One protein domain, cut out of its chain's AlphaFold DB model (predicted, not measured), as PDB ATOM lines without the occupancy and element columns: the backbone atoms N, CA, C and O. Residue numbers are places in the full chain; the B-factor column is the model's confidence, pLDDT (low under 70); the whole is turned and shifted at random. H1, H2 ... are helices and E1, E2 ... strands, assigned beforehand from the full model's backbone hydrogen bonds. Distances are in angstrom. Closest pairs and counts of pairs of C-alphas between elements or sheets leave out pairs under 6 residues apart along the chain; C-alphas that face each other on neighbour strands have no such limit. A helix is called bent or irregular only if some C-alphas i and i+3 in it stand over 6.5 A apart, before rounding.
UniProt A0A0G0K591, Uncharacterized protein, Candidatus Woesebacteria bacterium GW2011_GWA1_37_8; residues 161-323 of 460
ATOM      1  N   PRO A 161     182.428 126.357  91.569       93.69
ATOM      2  CA  PRO A 161     182.801 125.547  92.722       93.69
ATOM      3  C   PRO A 161     184.244 125.790  93.180       93.69
ATOM      4  O   PRO A 161     185.172 125.808  92.366       93.69
ATOM      5  N   ASP A 162     184.435 125.888  94.494       92.25
ATOM      6  CA  ASP A 162     185.717 126.076  95.191       92.25
ATOM      7  C   ASP A 162     186.849 125.136  94.720       92.25
ATOM      8  O   ASP A 162     188.024 125.508  94.654       92.25
ATOM      9  N   LYS A 163     186.511 123.911  94.305       94.38
ATOM     10  CA  LYS A 163     187.468 122.934  93.775       94.38
ATOM     11  C   LYS A 163     188.227 123.425  92.536       94.38
ATOM     12  O   LYS A 163     189.334 122.944  92.316       94.38
ATOM     13  N   TYR A 164     187.686 124.381  91.777       96.94
ATOM     14  CA  TYR A 164     188.342 124.983  90.606       96.94
ATOM     15  C   TYR A 164     189.176 126.228  90.941       96.94
ATOM     16  O   TYR A 164     189.970 126.675  90.113       96.94
ATOM     17  N   TYR A 165     189.024 126.780  92.147       97.06
ATOM     18  CA  TYR A 165     189.764 127.954  92.591       97.06
ATOM     19  C   TYR A 165     191.187 127.605  93.023       97.06
ATOM     20  O   TYR A 165     191.439 126.646  93.759       97.06
ATOM     21  N   ILE A 166     192.124 128.437  92.599       98.00
ATOM     22  CA  ILE A 166     193.514 128.458  93.033       98.00
ATOM     23  C   ILE A 166     193.754 129.854  93.596       98.00
ATOM     24  O   ILE A 166     193.576 130.845  92.891       98.00
ATOM     25  N   PHE A 167     194.179 129.935  94.853       97.62
ATOM     26  CA  PHE A 167     194.519 131.198  95.500       97.62
ATOM     27  C   PHE A 167     196.041 131.352  95.536       97.62
ATOM     28  O   PHE A 167     196.699 130.628  96.288       97.62
ATOM     29  N   PRO A 168     196.632 132.260  94.734       97.50
ATOM     30  CA  PRO A 168     198.082 132.460  94.687       97.50
ATOM     31  C   PRO A 168     198.719 132.749  96.047       97.50
ATOM     32  O   PRO A 168     199.840 132.313  96.299       97.50
ATOM     33  N   ALA A 169     197.991 133.420  96.944       97.25
ATOM     34  CA  ALA A 169     198.435 133.696  98.306       97.25
ATOM     35  C   ALA A 169     198.844 132.423  99.067       97.25
ATOM     36  O   ALA A 169     199.787 132.460  99.847       97.25
ATOM     37  N   ALA A 170     198.221 131.269  98.799       96.44
ATOM     38  CA  ALA A 170     198.564 130.009  99.459       96.44
ATOM     39  C   ALA A 170     199.993 129.502  99.152       96.44
ATOM     40  O   ALA A 170     200.462 128.585  99.821       96.44
ATOM     41  N   GLN A 171     200.674 130.069  98.148       95.88
ATOM     42  CA  GLN A 171     202.039 129.701  97.734       95.88
ATOM     43  C   GLN A 171     203.084 130.772  98.086       95.88
ATOM     44  O   GLN A 171     204.213 130.710  97.602       95.88
ATOM     45  N   LEU A 172     202.707 131.779  98.877       96.81
ATOM     46  CA  LEU A 172     203.535 132.942  99.185       96.81
ATOM     47  C   LEU A 172     203.692 133.143 100.693       96.81
ATOM     48  O   LEU A 172     202.860 132.713 101.494       96.81
ATOM     49  N   ASP A 173     204.743 133.870 101.055       95.94
ATOM     50  CA  ASP A 173     205.020 134.308 102.419       95.94
ATOM     51  C   ASP A 173     204.545 135.752 102.645       95.94
ATOM     52  O   ASP A 173     204.244 136.492 101.704       95.94
ATOM     53  N   PHE A 174     204.433 136.159 103.912       94.81
ATOM     54  CA  PHE A 174     204.002 137.515 104.282       94.81
ATOM     55  C   PHE A 174     205.003 138.602 103.876       94.81
ATOM     56  O   PHE A 174     204.598 139.749 103.656       94.81
ATOM     57  N   ASP A 175     206.275 138.220 103.756       93.06
ATOM     58  CA  ASP A 175     207.367 139.046 103.259       93.06
ATOM     59  C   ASP A 175     207.715 138.665 101.809       93.06
ATOM     60  O   ASP A 175     207.533 137.507 101.417       93.06
ATOM     61  N   PRO A 176     208.226 139.606 100.992       89.62
ATOM     62  CA  PRO A 176     208.601 139.317  99.611       89.62
ATOM     63  C   PRO A 176     209.662 138.215  99.519       89.62
ATOM     64  O   PRO A 176     210.743 138.334 100.095       89.62
ATOM     65  N   ASN A 177     209.377 137.169  98.742       80.44
ATOM     66  CA  ASN A 177     210.349 136.118  98.426       80.44
ATOM     67  C   ASN A 177     211.248 136.515  97.227       80.44
ATOM     68  O   ASN A 177     211.219 137.655  96.762       80.44
ATOM     69  N   GLU A 178     212.029 135.575  96.675       83.50
ATOM     70  CA  GLU A 178     212.904 135.822  95.507       83.50
ATOM     71  C   GLU A 178     212.153 136.349  94.268       83.50
ATOM     72  O   GLU A 178     212.709 137.114  93.480       83.50
ATOM     73  N   SER A 179     210.873 135.991  94.112       84.81
ATOM     74  CA  SER A 179     210.014 136.499  93.034       84.81
ATOM     75  C   SER A 179     209.591 137.961  93.243       84.81
ATOM     76  O   SER A 179     209.117 138.617  92.314       84.81
ATOM     77  N   GLY A 180     209.765 138.487  94.460       91.06
ATOM     78  CA  GLY A 180     209.299 139.801  94.899       91.06
ATOM     79  C   GLY A 180     207.800 139.868  95.202       91.06
ATOM     80  O   GLY A 180     207.299 140.962  95.467       91.06
ATOM     81  N   TRP A 181     207.095 138.733  95.158       96.62
ATOM     82  CA  TRP A 181     205.696 138.612  95.562       96.62
ATOM     83  C   TRP A 181     205.568 138.208  97.031       96.62
ATOM     84  O   TRP A 181     206.408 137.482  97.562       96.62
ATOM     85  N   TRP A 182     204.491 138.665  97.659       97.06
ATOM     86  CA  TRP A 182     204.126 138.386  99.051       97.06
ATOM     87  C   TRP A 182     202.606 138.269  99.198       97.06
ATOM     88  O   TRP A 182     201.876 138.513  98.234       97.06
ATOM     89  N   LYS A 183     202.109 137.887 100.382       97.50
ATOM     90  CA  LYS A 183     200.669 137.715 100.634       97.50
ATOM     91  C   LYS A 183     200.081 138.579 101.747       97.50
ATOM     92  O   LYS A 183     200.767 138.999 102.683       97.50
ATOM     93  N   ARG A 184     198.758 138.726 101.691       97.06
ATOM     94  CA  ARG A 184     197.896 138.968 102.858       97.06
ATOM     95  C   ARG A 184     196.785 137.937 102.892       97.06
ATOM     96  O   ARG A 184     196.331 137.491 101.840       97.06
ATOM     97  N   GLU A 185     196.378 137.553 104.090       96.31
ATOM     98  CA  GLU A 185     195.272 136.628 104.312       96.31
ATOM     99  C   GLU A 185     193.962 137.399 104.506       96.31
ATOM    100  O   GLU A 185     193.958 138.605 104.754       96.31
ATOM    101  N   THR A 186     192.827 136.710 104.410       93.62
ATOM    102  CA  THR A 186     191.498 137.324 104.576       93.62
ATOM    103  C   THR A 186     191.336 138.030 105.923       93.62
ATOM    104  O   THR A 186     190.731 139.099 105.999       93.62
ATOM    105  N   SER A 187     191.929 137.472 106.983       92.94
ATOM    106  CA  SER A 187     191.942 138.050 108.330       92.94
ATOM    107  C   SER A 187     192.779 139.323 108.456       92.94
ATOM    108  O   SER A 187     192.682 140.011 109.467       92.94
ATOM    109  N   ASP A 188     193.601 139.650 107.456       94.38
ATOM    110  CA  ASP A 188     194.455 140.839 107.463       94.38
ATOM    111  C   ASP A 188     193.763 142.068 106.867       94.38
ATOM    112  O   ASP A 188     194.429 143.087 106.665       94.38
ATOM    113  N   PHE A 189     192.461 141.998 106.562       94.44
ATOM    114  CA  PHE A 189     191.750 143.020 105.791       94.44
ATOM    115  C   PHE A 189     192.046 144.453 106.243       94.44
ATOM    116  O   PHE A 189     192.446 145.272 105.414       94.44
ATOM    117  N   LEU A 190     191.892 144.758 107.538       94.44
ATOM    118  CA  LEU A 190     192.131 146.110 108.045       94.44
ATOM    119  C   LEU A 190     193.576 146.560 107.796       94.44
ATOM    120  O   LEU A 190     193.809 147.665 107.310       94.44
ATOM    121  N   SER A 191     194.550 145.700 108.098       94.38
ATOM    122  CA  SER A 191     195.969 146.018 107.909       94.38
ATOM    123  C   SER A 191     196.328 146.196 106.432       94.38
ATOM    124  O   SER A 191     197.084 147.100 106.079       94.38
ATOM    125  N   TRP A 192     195.736 145.384 105.555       95.75
ATOM    126  CA  TRP A 192     195.899 145.474 104.111       95.75
ATOM    127  C   TRP A 192     195.310 146.773 103.559       95.75
ATOM    128  O   TRP A 192     195.968 147.490 102.806       95.75
ATOM    129  N   ARG A 193     194.091 147.114 103.980       95.44
ATOM    130  CA  ARG A 193     193.428 148.359 103.599       95.44
ATOM    131  C   ARG A 193     194.227 149.583 104.047       95.44
ATOM    132  O   ARG A 193     194.449 150.475 103.236       95.44
ATOM    133  N   VAL A 194     194.697 149.612 105.296       95.75
ATOM    134  CA  VAL A 194     195.515 150.720 105.823       95.75
ATOM    135  C   VAL A 194     196.836 150.839 105.063       95.75
ATOM    136  O   VAL A 194     197.207 151.937 104.664       95.75
ATOM    137  N   PHE A 195     197.506 149.720 104.771       95.88
ATOM    138  CA  PHE A 195     198.714 149.721 103.941       95.88
ATOM    139  C   PHE A 195     198.473 150.367 102.567       95.88
ATOM    140  O   PHE A 195     199.283 151.173 102.109       95.88
ATOM    141  N   LEU A 196     197.354 150.042 101.914       96.62
ATOM    142  CA  LEU A 196     196.988 150.634 100.628       96.62
ATOM    143  C   LEU A 196     196.681 152.133 100.727       96.62
ATOM    144  O   LEU A 196     197.111 152.898  99.860       96.62
ATOM    145  N   GLN A 197     195.990 152.553 101.785       96.00
ATOM    146  CA  GLN A 197     195.676 153.958 102.033       96.00
ATOM    147  C   GLN A 197     196.951 154.776 102.268       96.00
ATOM    148  O   GLN A 197     197.143 155.798 101.621       96.00
ATOM    149  N   GLU A 198     197.845 154.305 103.141       95.75
ATOM    150  CA  GLU A 198     199.056 155.034 103.537       95.75
ATOM    151  C   GLU A 198     200.129 155.061 102.443       95.75
ATOM    152  O   GLU A 198     200.811 156.069 102.264       95.75
ATOM    153  N   LYS A 199     200.311 153.952 101.715       96.12
ATOM    154  CA  LYS A 199     201.397 153.826 100.731       96.12
ATOM    155  C   LYS A 199     200.991 154.243  99.322       96.12
ATOM    156  O   LYS A 199     201.846 154.675  98.547       96.12
ATOM    157  N   TYR A 200     199.719 154.074  98.963       94.75
ATOM    158  CA  TYR A 200     199.260 154.213  97.580       94.75
ATOM    159  C   TYR A 200     198.080 155.165  97.390       94.75
ATOM    160  O   TYR A 200     197.685 155.365  96.240       94.75
ATOM    161  N   ASP A 201     197.541 155.760  98.457       94.44
ATOM    162  CA  ASP A 201     196.318 156.571  98.425       94.44
ATOM    163  C   ASP A 201     195.108 155.800  97.854       94.44
ATOM    164  O   ASP A 201     194.246 156.370  97.180       94.44
ATOM    165  N   LEU A 202     195.048 154.486  98.100       94.25
ATOM    166  CA  LEU A 202     194.002 153.592  97.601       94.25
ATOM    167  C   LEU A 202     193.106 153.103  98.736       94.25
ATOM    168  O   LEU A 202     193.602 152.706  99.786       94.25
ATOM    169  N   ASP A 203     191.797 153.039  98.495       93.94
ATOM    170  CA  ASP A 203     190.869 152.371  99.411       93.94
ATOM    171  C   ASP A 203     190.428 151.010  98.859       93.94
ATOM    172  O   ASP A 203     190.084 150.864  97.680       93.94
ATOM    173  N   TYR A 204     190.457 150.003  99.732       92.75
ATOM    174  CA  TYR A 204     190.146 148.614  99.416       92.75
ATOM    175  C   TYR A 204     188.986 148.125 100.270       92.75
ATOM    176  O   TYR A 204     189.062 148.133 101.498       92.75
ATOM    177  N   GLN A 205     187.921 147.693  99.601       90.69
ATOM    178  CA  GLN A 205     186.688 147.196 100.218       90.69
ATOM    179  C   GLN A 205     186.206 145.904  99.541       90.69
ATOM    180  O   GLN A 205     185.097 145.438  99.753       90.69
ATOM    181  N   GLU A 206     187.042 145.284  98.714       92.12
ATOM    182  CA  GLU A 206     186.647 144.096  97.969       92.12
ATOM    183  C   GLU A 206     186.771 142.827  98.827       92.12
ATOM    184  O   GLU A 206     187.607 142.748  99.739       92.12
ATOM    185  N   PHE A 207     185.950 141.823  98.517       94.50
ATOM    186  CA  PHE A 207     186.094 140.473  99.054       94.50
ATOM    187  C   PHE A 207     187.139 139.684  98.270       94.50
ATOM    188  O   PHE A 207     187.306 139.858  97.060       94.50
ATOM    189  N   ASP A 208     187.816 138.776  98.959       94.62
ATOM    190  CA  ASP A 208     188.909 137.959  98.441       94.62
ATOM    191  C   ASP A 208     188.534 136.466  98.327       94.62
ATOM    192  O   ASP A 208     189.422 135.622  98.197       94.62
ATOM    193  N   TYR A 209     187.235 136.131  98.380       94.12
ATOM    194  CA  TYR A 209     186.722 134.755  98.391       94.12
ATOM    195  C   TYR A 209     187.283 133.874  99.526       94.12
ATOM    196  O   TYR A 209     187.313 132.650  99.391       94.12
ATOM    197  N   GLY A 210     187.786 134.476 100.610       93.06
ATOM    198  CA  GLY A 210     188.404 133.747 101.722       93.06
ATOM    199  C   GLY A 210     189.810 133.212 101.420       93.06
ATOM    200  O   GLY A 210     190.357 132.436 102.202       93.06
ATOM    201  N   GLY A 211     190.388 133.578 100.271       94.88
ATOM    202  CA  GLY A 211     191.651 133.031  99.780       94.88
ATOM    203  C   GLY A 211     192.876 133.923  99.969       94.88
ATOM    204  O   GLY A 211     193.982 133.508  99.619       94.88
ATOM    205  N   GLY A 212     192.703 135.139 100.492       96.12
ATOM    206  CA  GLY A 212     193.766 136.135 100.573       96.12
ATOM    207  C   GLY A 212     194.143 136.737  99.217       96.12
ATOM    208  O   GLY A 212     193.477 136.561  98.192       96.12
ATOM    209  N   VAL A 213     195.245 137.483  99.205       97.56
ATOM    210  CA  VAL A 213     195.743 138.190  98.020       97.56
ATOM    211  C   VAL A 213     197.246 138.011  97.859       97.56
ATOM    212  O   VAL A 213     197.994 138.044  98.835       97.56
ATOM    213  N   ALA A 214     197.690 137.837  96.618       97.94
ATOM    214  CA  ALA A 214     199.092 137.896  96.228       97.94
ATOM    215  C   ALA A 214     199.421 139.298  95.718       97.94
ATOM    216  O   ALA A 214     198.727 139.823  94.846       97.94
ATOM    217  N   VAL A 215     200.491 139.887  96.240       97.38
ATOM    218  CA  VAL A 215     200.884 141.274  95.992       97.38
ATOM    219  C   VAL A 215     202.266 141.310  95.355       97.38
ATOM    220  O   VAL A 215     203.220 140.739  95.879       97.38
ATOM    221  N   GLY A 216     202.367 141.992  94.216       95.62
ATOM    222  CA  GLY A 216     203.602 142.230  93.483       95.62
ATOM    223  C   GLY A 216     203.826 143.726  93.297       95.62
ATOM    224  O   GLY A 216     203.052 144.402  92.616       95.62
ATOM    225  N   GLU A 217     204.901 144.247  93.886       94.19
ATOM    226  CA  GLU A 217     205.307 145.643  93.713       94.19
ATOM    227  C   GLU A 217     206.373 145.767  92.624       94.19
ATOM    228  O   GLU A 217     207.455 145.168  92.714       94.19
ATOM    229  N   GLY A 218     206.083 146.568  91.599       92.62
ATOM    230  CA  GLY A 218     206.940 146.697  90.427       92.62
ATOM    231  C   GLY A 218     206.728 145.596  89.383       92.62
ATOM    232  O   GLY A 218     205.742 144.848  89.382       92.62
ATOM    233  N   ASN A 219     207.716 145.483  88.496       95.38
ATOM    234  CA  ASN A 219     207.757 144.446  87.474       95.38
ATOM    235  C   ASN A 219     208.303 143.152  88.080       95.38
ATOM    236  O   ASN A 219     209.493 143.065  88.391       95.38
ATOM    237  N   ARG A 220     207.432 142.162  88.260       95.50
ATOM    238  CA  ARG A 220     207.728 140.886  88.916       95.50
ATOM    239  C   ARG A 220     207.211 139.731  88.076       95.50
ATOM    240  O   ARG A 220     206.340 139.905  87.228       95.50
ATOM    241  N   GLU A 221     207.730 138.541  88.342       96.19
ATOM    242  CA  GLU A 221     207.276 137.296  87.727       96.19
ATOM    243  C   GLU A 221     206.902 136.313  88.835       96.19
ATOM    244  O   GLU A 221     207.705 136.085  89.731       96.19
ATOM    245  N   LEU A 222     205.697 135.753  88.784       96.25
ATOM    246  CA  LEU A 222     205.202 134.736  89.707       96.25
ATOM    247  C   LEU A 222     204.837 133.479  88.927       96.25
ATOM    248  O   LEU A 222     204.096 133.538  87.948       96.25
ATOM    249  N   VAL A 223     205.323 132.332  89.382       96.38
ATOM    250  CA  VAL A 223     204.955 131.029  88.827       96.38
ATOM    251  C   VAL A 223     203.983 130.356  89.781       96.38
ATOM    252  O   VAL A 223     204.328 130.105  90.930       96.38
ATOM    253  N   ILE A 224     202.790 130.030  89.288       96.56
ATOM    254  CA  ILE A 224     201.784 129.276  90.033       96.56
ATOM    255  C   ILE A 224     201.789 127.837  89.553       96.56
ATOM    256  O   ILE A 224     201.630 127.568  88.359       96.56
ATOM    257  N   ILE A 225     201.948 126.916  90.504       95.88
ATOM    258  CA  ILE A 225     201.912 125.477  90.253       95.88
ATOM    259  C   ILE A 225     200.698 124.893  90.966       95.88
ATOM    260  O   ILE A 225     200.548 125.054  92.174       95.88
ATOM    261  N   SER A 226     199.810 124.219  90.239       97.12
ATOM    262  CA  SER A 226     198.646 123.566  90.843       97.12
ATOM    263  C   SER A 226     198.129 122.432  89.974       97.12
ATOM    264  O   SER A 226     197.947 122.586  88.769       97.12
ATOM    265  N   ASP A 227     197.809 121.308  90.604       96.69
ATOM    266  CA  ASP A 227     197.146 120.173  89.970       96.69
ATOM    267  C   ASP A 227     195.736 120.502  89.460       96.69
ATOM    268  O   ASP A 227     195.237 119.784  88.594       96.69
ATOM    269  N   LYS A 228     195.113 121.588  89.936       97.12
ATOM    270  CA  LYS A 228     193.827 122.103  89.446       97.12
ATOM    271  C   LYS A 228     193.911 122.704  88.040       97.12
ATOM    272  O   LYS A 228     192.887 122.805  87.382       97.12
ATOM    273  N   ILE A 229     195.103 123.068  87.557       97.12
ATOM    274  CA  ILE A 229     195.305 123.601  86.201       97.12
ATOM    275  C   ILE A 229     195.289 122.434  85.210       97.12
ATOM    276  O   ILE A 229     196.260 121.668  85.137       97.12
ATOM    277  N   LYS A 230     194.192 122.281  84.458       96.81
ATOM    278  CA  LYS A 230     193.992 121.172  83.513       96.81
ATOM    279  C   LYS A 230     193.915 121.662  82.074       96.81
ATOM    280  O   LYS A 230     193.183 122.585  81.754       96.81
ATOM    281  N   LYS A 231     194.645 120.995  81.183       96.56
ATOM    282  CA  LYS A 231     194.637 121.233  79.741       96.56
ATOM    283  C   LYS A 231     193.217 121.120  79.183       96.56
ATOM    284  O   LYS A 231     192.553 120.114  79.413       96.56
ATOM    285  N   GLY A 232     192.818 122.109  78.388       95.75
ATOM    286  CA  GLY A 232     191.484 122.214  77.792       95.75
ATOM    287  C   GLY A 232     190.479 123.018  78.623       95.75
ATOM    288  O   GLY A 232     189.445 123.402  78.084       95.75
ATOM    289  N   ASP A 233     190.774 123.319  79.890       97.62
ATOM    290  CA  ASP A 233     189.955 124.234  80.688       97.62
ATOM    291  C   ASP A 233     190.099 125.678  80.195       97.62
ATOM    292  O   ASP A 233     191.122 126.053  79.614       97.62
ATOM    293  N   ARG A 234     189.114 126.531  80.494       97.31
ATOM    294  CA  ARG A 234     189.298 127.984  80.439       97.31
ATOM    295  C   ARG A 234     189.986 128.471  81.700       97.31
ATOM    296  O   ARG A 234     189.633 128.063  82.809       97.31
ATOM    297  N   LEU A 235     190.938 129.374  81.513       97.81
ATOM    298  CA  LEU A 235     191.697 130.002  82.579       97.81
ATOM    299  C   LEU A 235     191.222 131.440  82.779       97.81
ATOM    300  O   LEU A 235     191.287 132.253  81.859       97.81
ATOM    301  N   PHE A 236     190.822 131.773  84.001       98.00
ATOM    302  CA  PHE A 236     190.509 133.142  84.400       98.00
ATOM    303  C   PHE A 236     191.373 133.573  85.574       98.00
ATOM    304  O   PHE A 236     191.681 132.773  86.457       98.00
ATOM    305  N   VAL A 237     191.749 134.848  85.600       98.06
ATOM    306  CA  VAL A 237     192.560 135.431  86.675       98.06
ATOM    307  C   VAL A 237     191.866 136.678  87.203       98.06
ATOM    308  O   VAL A 237     191.559 137.591  86.437       98.06
ATOM    309  N   ARG A 238     191.608 136.723  88.510       97.56
ATOM    310  CA  ARG A 238     190.995 137.866  89.188       97.56
ATOM    311  C   ARG A 238     192.074 138.826  89.656       97.56
ATOM    312  O   ARG A 238     192.880 138.489  90.529       97.56
ATOM    313  N   VAL A 239     192.075 140.016  89.072       96.50
ATOM    314  CA  VAL A 239     193.124 141.022  89.262       96.50
ATOM    315  C   VAL A 239     192.527 142.325  89.777       96.50
ATOM    316  O   VAL A 239     191.414 142.703  89.401       96.50
ATOM    317  N   LEU A 240     193.245 142.999  90.676       95.38
ATOM    318  CA  LEU A 240     192.792 144.268  91.241       95.38
ATOM    319  C   LEU A 240     193.094 145.410  90.274       95.38
ATOM    320  O   LEU A 240     194.255 145.733  90.008       95.38
ATOM    321  N   ASN A 241     192.045 146.067  89.808       93.75
ATOM    322  CA  ASN A 241     192.151 147.330  89.107       93.75
ATOM    323  C   ASN A 241     192.358 148.476  90.111       93.75
ATOM    324  O   ASN A 241     191.596 148.612  91.070       93.75
ATOM    325  N   ASN A 242     193.401 149.284  89.910       93.19
ATOM    326  CA  ASN A 242     193.781 150.371  90.810       93.19
ATOM    327  C   ASN A 242     194.642 151.439  90.109       93.19
ATOM    328  O   ASN A 242     195.397 151.143  89.187       93.19
ATOM    329  N   ALA A 243     194.612 152.685  90.589       92.19
ATOM    330  CA  ALA A 243     195.320 153.804  89.951       92.19
ATOM    331  C   ALA A 243     196.862 153.682  89.936       92.19
ATOM    332  O   ALA A 243     197.525 154.402  89.190       92.19
ATOM    333  N   LYS A 244     197.448 152.792  90.750       93.00
ATOM    334  CA  LYS A 244     198.899 152.531  90.814       93.00
ATOM    335  C   LYS A 244     199.304 151.243  90.083       93.00
ATOM    336  O   LYS A 244     200.475 150.854  90.129       93.00
ATOM    337  N   GLY A 245     198.359 150.599  89.401       92.00
ATOM    338  CA  GLY A 245     198.603 149.445  88.554       92.00
ATOM    339  C   GLY A 245     199.384 149.796  87.293       92.00
ATOM    340  O   GLY A 245     199.872 150.910  87.096       92.00
ATOM    341  N   GLY A 246     199.482 148.825  86.401       91.69
ATOM    342  CA  GLY A 246     200.074 149.001  85.080       91.69
ATOM    343  C   GLY A 246     199.566 147.919  84.154       91.69
ATOM    344  O   GLY A 246     198.957 148.221  83.139       91.69
ATOM    345  N   GLY A 247     199.707 146.661  84.550       93.44
ATOM    346  CA  GLY A 247     199.087 145.544  83.857       93.44
ATOM    347  C   GLY A 247     199.574 144.202  84.368       93.44
ATOM    348  O   GLY A 247     200.545 144.109  85.118       93.44
ATOM    349  N   VAL A 248     198.898 143.152  83.928       96.06
ATOM    350  CA  VAL A 248     199.254 141.768  84.222       96.06
ATOM    351  C   VAL A 248     199.266 140.987  82.911       96.06
ATOM    352  O   VAL A 248     198.291 141.013  82.162       96.06
ATOM    353  N   GLU A 249     200.376 140.308  82.632       97.56
ATOM    354  CA  GLU A 249     200.518 139.342  81.540       97.56
ATOM    355  C   GLU A 249     200.459 137.923  82.120       97.56
ATOM    356  O   GLU A 249     201.220 137.571  83.020       97.56
ATOM    357  N   ILE A 250     199.561 137.098  81.590       97.19
ATOM    358  CA  ILE A 250     199.431 135.682  81.918       97.19
ATOM    359  C   ILE A 250     200.034 134.870  80.779       97.19
ATOM    360  O   ILE A 250     199.646 135.040  79.623       97.19
ATOM    361  N   ILE A 251     200.977 133.991  81.114       96.19
ATOM    362  CA  ILE A 251     201.635 133.075  80.183       96.19
ATOM    363  C   ILE A 251     201.204 131.644  80.507       96.19
ATOM    364  O   ILE A 251     201.465 131.133  81.602       96.19
ATOM    365  N   ASN A 252     200.582 130.992  79.530       91.62
ATOM    366  CA  ASN A 252     199.999 129.658  79.637       91.62
ATOM    367  C   ASN A 252     200.408 128.830  78.407       91.62
ATOM    368  O   ASN A 252     199.945 129.080  77.297       91.62
ATOM    369  N   GLY A 253     201.348 127.893  78.586       82.69
ATOM    370  CA  GLY A 253     201.903 127.072  77.496       82.69
ATOM    371  C   GLY A 253     202.457 127.874  76.309       82.69
ATOM    372  O   GLY A 253     202.327 127.459  75.162       82.69
ATOM    373  N   GLY A 254     203.036 129.049  76.578       82.19
ATOM    374  CA  GLY A 254     203.622 129.943  75.571       82.19
ATOM    375  C   GLY A 254     202.664 130.983  74.980       82.19
ATOM    376  O   GLY A 254     203.141 131.979  74.434       82.19
ATOM    377  N   GLU A 255     201.347 130.819  75.137       88.88
ATOM    378  CA  GLU A 255     200.374 131.865  74.807       88.88
ATOM    379  C   GLU A 255     200.376 132.953  75.881       88.88
ATOM    380  O   GLU A 255     200.594 132.681  77.065       88.88
ATOM    381  N   LYS A 256     200.155 134.196  75.447       94.56
ATOM    382  CA  LYS A 256     200.194 135.384  76.294       94.56
ATOM    383  C   LYS A 256     198.874 136.130  76.212       94.56
ATOM    384  O   LYS A 256     198.468 136.539  75.126       94.56
ATOM    385  N   SER A 257     198.291 136.395  77.368       95.81
ATOM    386  CA  SER A 257     197.143 137.286  77.519       95.81
ATOM    387  C   SER A 257     197.555 138.442  78.415       95.81
ATOM    388  O   SER A 257     198.245 138.225  79.404       95.81
ATOM    389  N   THR A 258     197.168 139.676  78.091       95.56
ATOM    390  CA  THR A 258     197.511 140.863  78.896       95.56
ATOM    391  C   THR A 258     196.261 141.665  79.226       95.56
ATOM    392  O   THR A 258     195.439 141.907  78.344       95.56
ATOM    393  N   ALA A 259     196.137 142.105  80.478       93.75
ATOM    394  CA  ALA A 259     195.117 143.051  80.912       93.75
ATOM    395  C   ALA A 259     195.757 144.248  81.617       93.75
ATOM    396  O   ALA A 259     196.698 144.101  82.397       93.75
ATOM    397  N   MET A 260     195.224 145.439  81.355       94.38
ATOM    398  CA  MET A 260     195.630 146.658  82.049       94.38
ATOM    399  C   MET A 260     194.934 146.726  83.408       94.38
ATOM    400  O   MET A 260     193.727 146.514  83.495       94.38
ATOM    401  N   THR A 261     195.690 147.036  84.461       92.81
ATOM    402  CA  THR A 261     195.189 147.122  85.849       92.81
ATOM    403  C   THR A 261     195.137 148.553  86.375       92.81
ATOM    404  O   THR A 261     194.900 148.763  87.557       92.81
ATOM    405  N   ASN A 262     195.366 149.539  85.505       87.75
ATOM    406  CA  ASN A 262     195.332 150.969  85.805       87.75
ATOM    407  C   ASN A 262     194.074 151.669  85.264       87.75
ATOM    408  O   ASN A 262     194.081 152.881  85.035       87.75
ATOM    409  N   GLY A 263     193.002 150.913  85.021       71.25
ATOM    410  CA  GLY A 263     191.719 151.471  84.623       71.25
ATOM    411  C   GLY A 263     191.226 152.436  85.697       71.25
ATOM    412  O   GLY A 263     191.186 152.097  86.878       71.25
ATOM    413  N   GLN A 264     190.864 153.657  85.306       57.25
ATOM    414  CA  GLN A 264     190.362 154.645  86.255       57.25
ATOM    415  C   GLN A 264     189.038 154.160  86.849       57.25
ATOM    416  O   GLN A 264     188.014 154.106  86.172       57.25
ATOM    417  N   CYS A 265     189.055 153.833  88.136       64.94
ATOM    418  CA  CYS A 265     187.848 153.854  88.935       64.94
ATOM    419  C   CYS A 265     187.507 155.344  89.137       64.94
ATOM    420  O   CYS A 265     188.225 156.066  89.822       64.94
ATOM    421  N   PHE A 266     186.498 155.848  88.415       56.72
ATOM    422  CA  PHE A 266     186.270 157.295  88.233       56.72
ATOM    423  C   PHE A 266     185.822 158.044  89.498       56.72
ATOM    424  O   PHE A 266     185.739 159.272  89.486       56.72
ATOM    425  N   ASN A 267     185.537 157.330  90.587       69.94
ATOM    426  CA  ASN A 267     185.024 157.912  91.819       69.94
ATOM    427  C   ASN A 267     186.106 157.907  92.901       69.94
ATOM    428  O   ASN A 267     186.734 156.890  93.161       69.94
ATOM    429  N   LYS A 268     186.305 159.029  93.589       84.12
ATOM    430  CA  LYS A 268     187.095 159.015  94.825       84.12
ATOM    431  C   LYS A 268     186.243 158.507  95.978       84.12
ATOM    432  O   LYS A 268     185.076 158.885  96.099       84.12
ATOM    433  N   ILE A 269     186.832 157.687  96.842       88.19
ATOM    434  CA  ILE A 269     186.210 157.271  98.095       88.19
ATOM    435  C   ILE A 269     186.568 158.306  99.154       88.19
ATOM    436  O   ILE A 269     187.737 158.557  99.443       88.19
ATOM    437  N   LYS A 270     185.529 158.919  99.720       90.44
ATOM    438  CA  LYS A 270     185.649 159.865 100.822       90.44
ATOM    439  C   LYS A 270     185.445 159.135 102.142       90.44
ATOM    440  O   LYS A 270     184.345 158.655 102.412       90.44
ATOM    441  N   ILE A 271     186.482 159.115 102.970       91.12
ATOM    442  CA  ILE A 271     186.427 158.616 104.344       91.12
ATOM    443  C   ILE A 271     186.490 159.815 105.280       91.12
ATOM    444  O   ILE A 271     187.253 160.752 105.059       91.12
ATOM    445  N   THR A 272     185.643 159.826 106.302       90.94
ATOM    446  CA  THR A 272     185.584 160.911 107.284       90.94
ATOM    447  C   THR A 272     185.944 160.353 108.647       90.94
ATOM    448  O   THR A 272     185.419 159.318 109.039       90.94
ATOM    449  N   LEU A 273     186.840 161.045 109.341       92.56
ATOM    450  CA  LEU A 273     187.078 160.872 110.763       92.56
ATOM    451  C   LEU A 273     186.393 162.035 111.472       92.56
ATOM    452  O   LEU A 273     186.778 163.196 111.299       92.56
ATOM    453  N   SER A 274     185.347 161.728 112.225       89.69
ATOM    454  CA  SER A 274     184.521 162.726 112.882       89.69
ATOM    455  C   SER A 274     185.325 163.496 113.929       89.69
ATOM    456  O   SER A 274     186.002 162.917 114.780       89.69
ATOM    457  N   GLY A 275     185.235 164.824 113.860       87.69
ATOM    458  CA  GLY A 275     185.804 165.722 114.860       87.69
ATOM    459  C   GLY A 275     184.997 165.722 116.158       87.69
ATOM    460  O   GLY A 275     183.979 165.035 116.293       87.69
ATOM    461  N   TYR A 276     185.432 166.528 117.120       85.44
ATOM    462  CA  TYR A 276     184.717 166.694 118.381       85.44
ATOM    463  C   TYR A 276     184.870 168.109 118.931       85.44
ATOM    464  O   TYR A 276     185.988 168.580 119.144       85.44
ATOM    465  N   LYS A 277     183.735 168.764 119.209       87.44
ATOM    466  CA  LYS A 277     183.668 170.163 119.665       87.44
ATOM    467  C   LYS A 277     184.477 171.078 118.737       87.44
ATOM    468  O   LYS A 277     184.129 171.204 117.568       87.44
ATOM    469  N   ASP A 278     185.548 171.677 119.248       87.06
ATOM    470  CA  ASP A 278     186.397 172.622 118.522       87.06
ATOM    471  C   ASP A 278     187.446 171.929 117.633       87.06
ATOM    472  O   ASP A 278     188.144 172.592 116.869       87.06
ATOM    473  N   ILE A 279     187.571 170.598 117.717       86.31
ATOM    474  CA  ILE A 279     188.460 169.810 116.860       86.31
ATOM    475  C   ILE A 279     187.708 169.500 115.560       86.31
ATOM    476  O   ILE A 279     186.730 168.745 115.600       86.31
ATOM    477  N   PRO A 280     188.136 170.045 114.406       90.31
ATOM    478  CA  PRO A 280     187.482 169.767 113.137       90.31
ATOM    479  C   PRO A 280     187.647 168.294 112.753       90.31
ATOM    480  O   PRO A 280     188.652 167.656 113.070       90.31
ATOM    481  N   GLY A 281     186.653 167.761 112.041       90.56
ATOM    482  CA  GLY A 281     186.776 166.447 111.415       90.56
ATOM    483  C   GLY A 281     187.846 166.443 110.327       90.56
ATOM    484  O   GLY A 281     188.176 167.483 109.755       90.56
ATOM    485  N   GLN A 282     188.373 165.258 110.036       93.81
ATOM    486  CA  GLN A 282     189.320 165.047 108.948       93.81
ATOM    487  C   GLN A 282     188.640 164.296 107.811       93.81
ATOM    488  O   GLN A 282     187.854 163.374 108.032       93.81
ATOM    489  N   GLU A 283     188.955 164.694 106.585       94.12
ATOM    490  CA  GLU A 283     188.457 164.046 105.380       94.12
ATOM    491  C   GLU A 283     189.631 163.496 104.584       94.12
ATOM    492  O   GLU A 283     190.584 164.211 104.278       94.12
ATOM    493  N   PHE A 284     189.530 162.223 104.229       93.75
ATOM    494  CA  PHE A 284     190.503 161.517 103.415       93.75
ATOM    495  C   PHE A 284     189.862 161.181 102.073       93.75
ATOM    496  O   PHE A 284     188.714 160.731 102.018       93.75
ATOM    497  N   LEU A 285     190.597 161.421 100.989       93.31
ATOM    498  CA  LEU A 285     190.159 161.134  99.627       93.31
ATOM    499  C   LEU A 285     191.105 160.117  99.007       93.31
ATOM    500  O   LEU A 285     192.238 160.457  98.673       93.31
ATOM    501  N   TYR A 286     190.603 158.905  98.809       93.62
ATOM    502  CA  TYR A 286     191.347 157.796  98.227       93.62
ATOM    503  C   TYR A 286     190.815 157.457  96.837       93.62
ATOM    504  O   TYR A 286     189.628 157.642  96.551       93.62
ATOM    505  N   ASP A 287     191.679 156.949  95.967       91.88
ATOM    506  CA  ASP A 287     191.248 156.374  94.696       91.88
ATOM    507  C   ASP A 287     190.641 154.978  94.956       91.88
ATOM    508  O   ASP A 287     191.147 154.213  95.785       91.88
ATOM    509  N   CYS A 288     189.529 154.640  94.290       88.88
ATOM    510  CA  CYS A 288     188.901 153.331  94.477       88.88
ATOM    511  C   CYS A 288     189.666 152.196  93.797       88.88
ATOM    512  O   CYS A 288     190.389 152.381  92.814       88.88
ATOM    513  N   THR A 289     189.449 150.996  94.327       92.00
ATOM    514  CA  THR A 289     189.929 149.738  93.763       92.00
ATOM    515  C   THR A 289     188.752 148.813  93.481       92.00
ATOM    516  O   THR A 289     187.722 148.895  94.148       92.00
ATOM    517  N   SER A 290     188.881 147.953  92.472       91.88
ATOM    518  CA  SER A 290     187.867 146.939  92.172       91.88
ATOM    519  C   SER A 290     188.489 145.714  91.521       91.88
ATOM    520  O   SER A 290     189.400 145.834  90.699       91.88
ATOM    521  N   TYR A 291     188.017 144.519  91.869       94.06
ATOM    522  CA  TYR A 291     188.410 143.328  91.122       94.06
ATOM    523  C   TYR A 291     187.657 143.230  89.803       94.06
ATOM    524  O   TYR A 291     186.471 143.556  89.722       94.06
ATOM    525  N   PHE A 292     188.353 142.698  88.801       93.50
ATOM    526  CA  PHE A 292     187.751 142.157  87.593       93.50
ATOM    527  C   PHE A 292     188.414 140.834  87.220       93.50
ATOM    528  O   PHE A 292     189.547 140.542  87.617       93.50
ATOM    529  N   TRP A 293     187.704 140.045  86.423       96.12
ATOM    530  CA  TRP A 293     188.225 138.812  85.853       96.12
ATOM    531  C   TRP A 293     188.788 139.031  84.456       96.12
ATOM    532  O   TRP A 293     188.128 139.565  83.564       96.12
ATOM    533  N   MET A 294     190.012 138.565  84.267       95.56
ATOM    534  CA  MET A 294     190.687 138.484  82.987       95.56
ATOM    535  C   MET A 294     190.553 137.070  82.423       95.56
ATOM    536  O   MET A 294     190.869 136.103  83.113       95.56
ATOM    537  N   ASP A 295     190.149 136.957  81.159       95.62
ATOM    538  CA  ASP A 295     190.215 135.709  80.396       95.62
ATOM    539  C   ASP A 295     191.648 135.494  79.880       95.62
ATOM    540  O   ASP A 295     192.180 136.295  79.106       95.62
ATOM    541  N   ALA A 296     192.288 134.426  80.349       95.88
ATOM    542  CA  ALA A 296     193.643 134.035  79.979       95.88
ATOM    543  C   ALA A 296     193.674 132.897  78.939       95.88
ATOM    544  O   ALA A 296     194.739 132.343  78.662       95.88
ATOM    545  N   GLY A 297     192.531 132.583  78.328       95.19
ATOM    546  CA  GLY A 297     192.404 131.606  77.259       95.19
ATOM    547  C   GLY A 297     192.276 130.165  77.748       95.19
ATOM    548  O   GLY A 297     192.012 129.881  78.914       95.19
ATOM    549  N   GLU A 298     192.429 129.234  76.814       96.19
ATOM    550  CA  GLU A 298     192.390 127.799  77.098       96.19
ATOM    551  C   GLU A 298     193.740 127.321  77.648       96.19
ATOM    552  O   GLU A 298     194.797 127.635  77.095       96.19
ATOM    553  N   VAL A 299     193.727 126.525  78.714       96.38
ATOM    554  CA  VAL A 299     194.919 125.907  79.302       96.38
ATOM    555  C   VAL A 299     195.578 124.962  78.299       96.38
ATOM    556  O   VAL A 299     194.977 123.978  77.861       96.38
ATOM    557  N   LYS A 300     196.840 125.230  77.949       92.94
ATOM    558  CA  LYS A 300     197.585 124.442  76.951       92.94
ATOM    559  C   LYS A 300     198.389 123.308  77.571       92.94
ATOM    560  O   LYS A 300     198.531 122.241  76.964       92.94
ATOM    561  N   GLU A 301     198.863 123.520  78.792       92.56
ATOM    562  CA  GLU A 301     199.681 122.580  79.549       92.56
ATOM    563  C   GLU A 301     199.151 122.442  80.975       92.56
ATOM    564  O   GLU A 301     198.701 123.406  81.588       92.56
ATOM    565  N   ASN A 302     199.201 121.224  81.513       94.44
ATOM    566  CA  ASN A 302     198.780 120.979  82.887       94.44
ATOM    567  C   ASN A 302     199.751 121.628  83.877       94.44
ATOM    568  O   ASN A 302     200.966 121.607  83.683       94.44
ATOM    569  N   GLY A 303     199.218 122.063  85.013       94.44
ATOM    570  CA  GLY A 303     200.012 122.222  86.224       94.44
ATOM    571  C   GLY A 303     200.694 123.570  86.431       94.44
ATOM    572  O   GLY A 303     201.101 123.825  87.561       94.44
ATOM    573  N   LYS A 304     200.838 124.427  85.409       94.88
ATOM    574  CA  LYS A 304     201.634 125.660  85.527       94.88
ATOM    575  C   LYS A 304     201.048 126.841  84.761       94.88
ATOM    576  O   LYS A 304     200.735 126.731  83.581       94.88
ATOM    577  N   VAL A 305     201.040 128.002  85.413       96.00
ATOM    578  CA  VAL A 305     200.798 129.319  84.804       96.00
ATOM    579  C   VAL A 305     201.852 130.298  85.316       96.00
ATOM    580  O   VAL A 305     202.268 130.224  86.469       96.00
ATOM    581  N   THR A 306     202.316 131.207  84.457       97.06
ATOM    582  CA  THR A 306     203.237 132.287  84.851       97.06
ATOM    583  C   THR A 306     202.533 133.632  84.744       97.06
ATOM    584  O   THR A 306     201.826 133.885  83.774       97.06
ATOM    585  N   ILE A 307     202.731 134.493  85.734       97.06
ATOM    586  CA  ILE A 307     202.132 135.819  85.850       97.06
ATOM    587  C   ILE A 307     203.263 136.837  85.844       97.06
ATOM    588  O   ILE A 307     204.176 136.749  86.661       97.06
ATOM    589  N   LYS A 308     203.203 137.820  84.953       97.19
ATOM    590  CA  LYS A 308     204.120 138.959  84.929       97.19
ATOM    591  C   LYS A 308     203.367 140.229  85.263       97.19
ATOM    592  O   LYS A 308     202.391 140.561  84.598       97.19
ATOM    593  N   SER A 309     203.821 140.936  86.286       95.88
ATOM    594  CA  SER A 309     203.252 142.216  86.685       95.88
ATOM    595  C   SER A 309     203.971 143.380  86.012       95.88
ATOM    596  O   SER A 309     205.166 143.311  85.720       95.88
ATOM    597  N   MET A 310     203.234 144.460  85.779       94.44
ATOM    598  CA  MET A 310     203.717 145.723  85.230       94.44
ATOM    599  C   MET A 310     203.162 146.881  86.064       94.44
ATOM    600  O   MET A 310     202.001 146.856  86.468       94.44
ATOM    601  N   GLY A 311     203.960 147.920  86.309       91.00
ATOM    602  CA  GLY A 311     203.544 149.086  87.107       91.00
ATOM    603  C   GLY A 311     203.903 148.969  88.590       91.00
ATOM    604  O   GLY A 311     204.706 148.122  88.966       91.00
ATOM    605  N   ASN A 312     203.347 149.842  89.436       93.44
ATOM    606  CA  ASN A 312     203.831 150.004  90.814       93.44
ATOM    607  C   ASN A 312     203.196 149.019  91.800       93.44
ATOM    608  O   ASN A 312     203.892 148.532  92.688       93.44
ATOM    609  N   LEU A 313     201.906 148.714  91.639       95.38
ATOM    610  CA  LEU A 313     201.159 147.810  92.511       95.38
ATOM    611  C   LEU A 313     200.287 146.856  91.693       95.38
ATOM    612  O   LEU A 313     199.390 147.285  90.967       95.38
ATOM    613  N   ASN A 314     200.498 145.555  91.871       96.06
ATOM    614  CA  ASN A 314     199.701 144.514  91.240       96.06
ATOM    615  C   ASN A 314     199.211 143.529  92.292       96.06
ATOM    616  O   ASN A 314     199.981 143.093  93.146       96.06
ATOM    617  N   VAL A 315     197.928 143.187  92.229       97.00
ATOM    618  CA  VAL A 315     197.294 142.306  93.208       97.00
ATOM    619  C   VAL A 315     196.476 141.261  92.466       97.00
ATOM    620  O   VAL A 315     195.631 141.602  91.634       97.00
ATOM    621  N   ILE A 316     196.745 139.994  92.765       97.75
ATOM    622  CA  ILE A 316     196.031 138.836  92.231       97.75
ATOM    623  C   ILE A 316     195.315 138.169  93.395       97.75
ATOM    624  O   ILE A 316     195.951 137.784  94.375       97.75
ATOM    625  N   ASN A 317     194.001 138.019  93.290       97.56
ATOM    626  CA  ASN A 317     193.222 137.346  94.323       97.56
ATOM    627  C   ASN A 317     193.066 135.853  94.021       97.56
ATOM    628  O   ASN A 317     193.425 135.016  94.841       97.56
ATOM    629  N   ALA A 318     192.573 135.522  92.830       97.81
ATOM    630  CA  ALA A 318     192.190 134.161  92.485       97.81
ATOM    631  C   ALA A 318     192.541 133.818  91.037       97.81
ATOM    632  O   ALA A 318     192.571 134.681  90.160       97.81
ATOM    633  N   ILE A 319     192.770 132.534  90.790       98.19
ATOM    634  CA  ILE A 319     192.887 131.927  89.467       98.19
ATOM    635  C   ILE A 319     191.874 130.791  89.407       98.19
ATOM    636  O   ILE A 319     191.736 130.029  90.361       98.19
ATOM    637  N   VAL A 320     191.183 130.658  88.284       97.62
ATOM    638  CA  VAL A 320     190.221 129.584  88.054       97.62
ATOM    639  C   VAL A 320     190.595 128.854  86.774       97.62
ATOM    640  O   VAL A 320     190.699 129.476  85.723       97.62
ATOM    641  N   SER A 321     190.782 127.537  86.879       97.94
ATOM    642  CA  SER A 321     190.854 126.607  85.745       97.94
ATOM    643  C   SER A 321     189.576 125.786  85.768       97.94
ATOM    644  O   SER A 321     189.354 125.037  86.721       97.94
ATOM    645  N   VAL A 322     188.701 125.987  84.786       97.69
ATOM    646  CA  VAL A 322     187.366 125.386  84.789       97.69
ATOM    647  C   VAL A 322     186.950 124.906  83.392       97.69
ATOM    648  O   VAL A 322     187.160 125.618  82.407       97.69
ATOM    649  N   PRO A 323     186.326 123.719  83.279       97.81
ATOM    650  CA  PRO A 323     185.759 123.254  82.019       97.81
ATOM    651  C   PRO A 323     184.631 124.158  81.498       97.81
ATOM    652  O   PRO A 323     183.767 124.602  82.257       97.81
TER     653      PRO A 323
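AT A GLANCE: This is residues 161 to 323 of the 460 residues of an uncharacterized protein of Candidatus Woesebacteria bacterium GW2011_GWA1_37_8 (UniProt A0A0G0K591). Two twisted sheets, one of five strands and one of four, lie face to face as a sandwich, and the long hairpin E7 and E8 reaches out beyond one end of it as an arm. Helix H2 lies by the base of that arm, and the short helix H1 packs on the five-stranded sheet at E2 and E11. The printed part has 163 residues, with two named helices and eleven named strands in the order H1 E1 H2 E2 E3 E4 E5 E6 E7 E8 E9 E10 E11. The larger sheet runs E1 E2 E11 E4 E9 and the smaller E3 E10 E5 E6, both antiparallel; the class is mixed, helices and strands. The whole is compact, with a radius of gyration of the C-alphas of 17.1 A, and spans 65 by 31 by 28 A, the arm making its length.

IN THESE COORDINATES: In the larger sheet, E1 is residues 181 to 184, E2 213 to 217, E11 313 to 322 and 27.4 A long, E4 234 to 241 and 21.4 A, and E9 290 to 298 and 24.8 A. In the smaller sheet, E3 is residues 221 to 225, E10 304 to 310 and 20.2 A long, E5 247 to 252, and E6 255 to 259. The arm has E7, residues 268 to 273, 16.0 A, and E8, residues 282 to 288, 18.6 A. H1 is residues 168 to 171, from C-alpha 168 at (198.082, 132.460, 94.687). H2 is residues 186 to 200, 19.9 A, irregular, with C-alphas 187 and 190 8.1 A apart. E11 ends at C-alpha 322, (187.366, 125.386, 84.789).

HOW THE PARTS SIT: The larger sheet is strongly twisted, its C-alphas up to 6.7 A off its best plane. E11 is antiparallel to E2, with N 214 and O 316 2.8 A apart, within hydrogen-bond range, and to E4, with N 236 and O 320 at 2.9 A. The two sheets of the sandwich have best planes 22 degrees apart; the closest C-alphas of E6 and E9 are those of Ser 257 and Ala 296, 5.4 A. E10 and E5 are antiparallel, with N 249 and O 308 at 2.8 A. H1 is on the larger sheet at a height of 6.6 A, only just over E2, with 3 of its C-alphas there; H2 only grazes that sheet. In the hairpin E7 and E8, N 271 and O 284 are 2.9 A apart. The closest C-alphas of H2 and E8 are those of Gln 197 and Tyr 286, 6.9 A. In H2, 9 of 11 O i to N i+4 pairs are within hydrogen-bond range; H1 is too short for such a pair.

THE WHOLE: The two C-alphas farthest apart, of Gly 232 and Asp 278, are 65.0 A apart. The printed part has no cut. The link H2 to E2, 12 residues, is long. Residues 264 to 267 have pLDDT under 70; the mean of the printed part is 93.2.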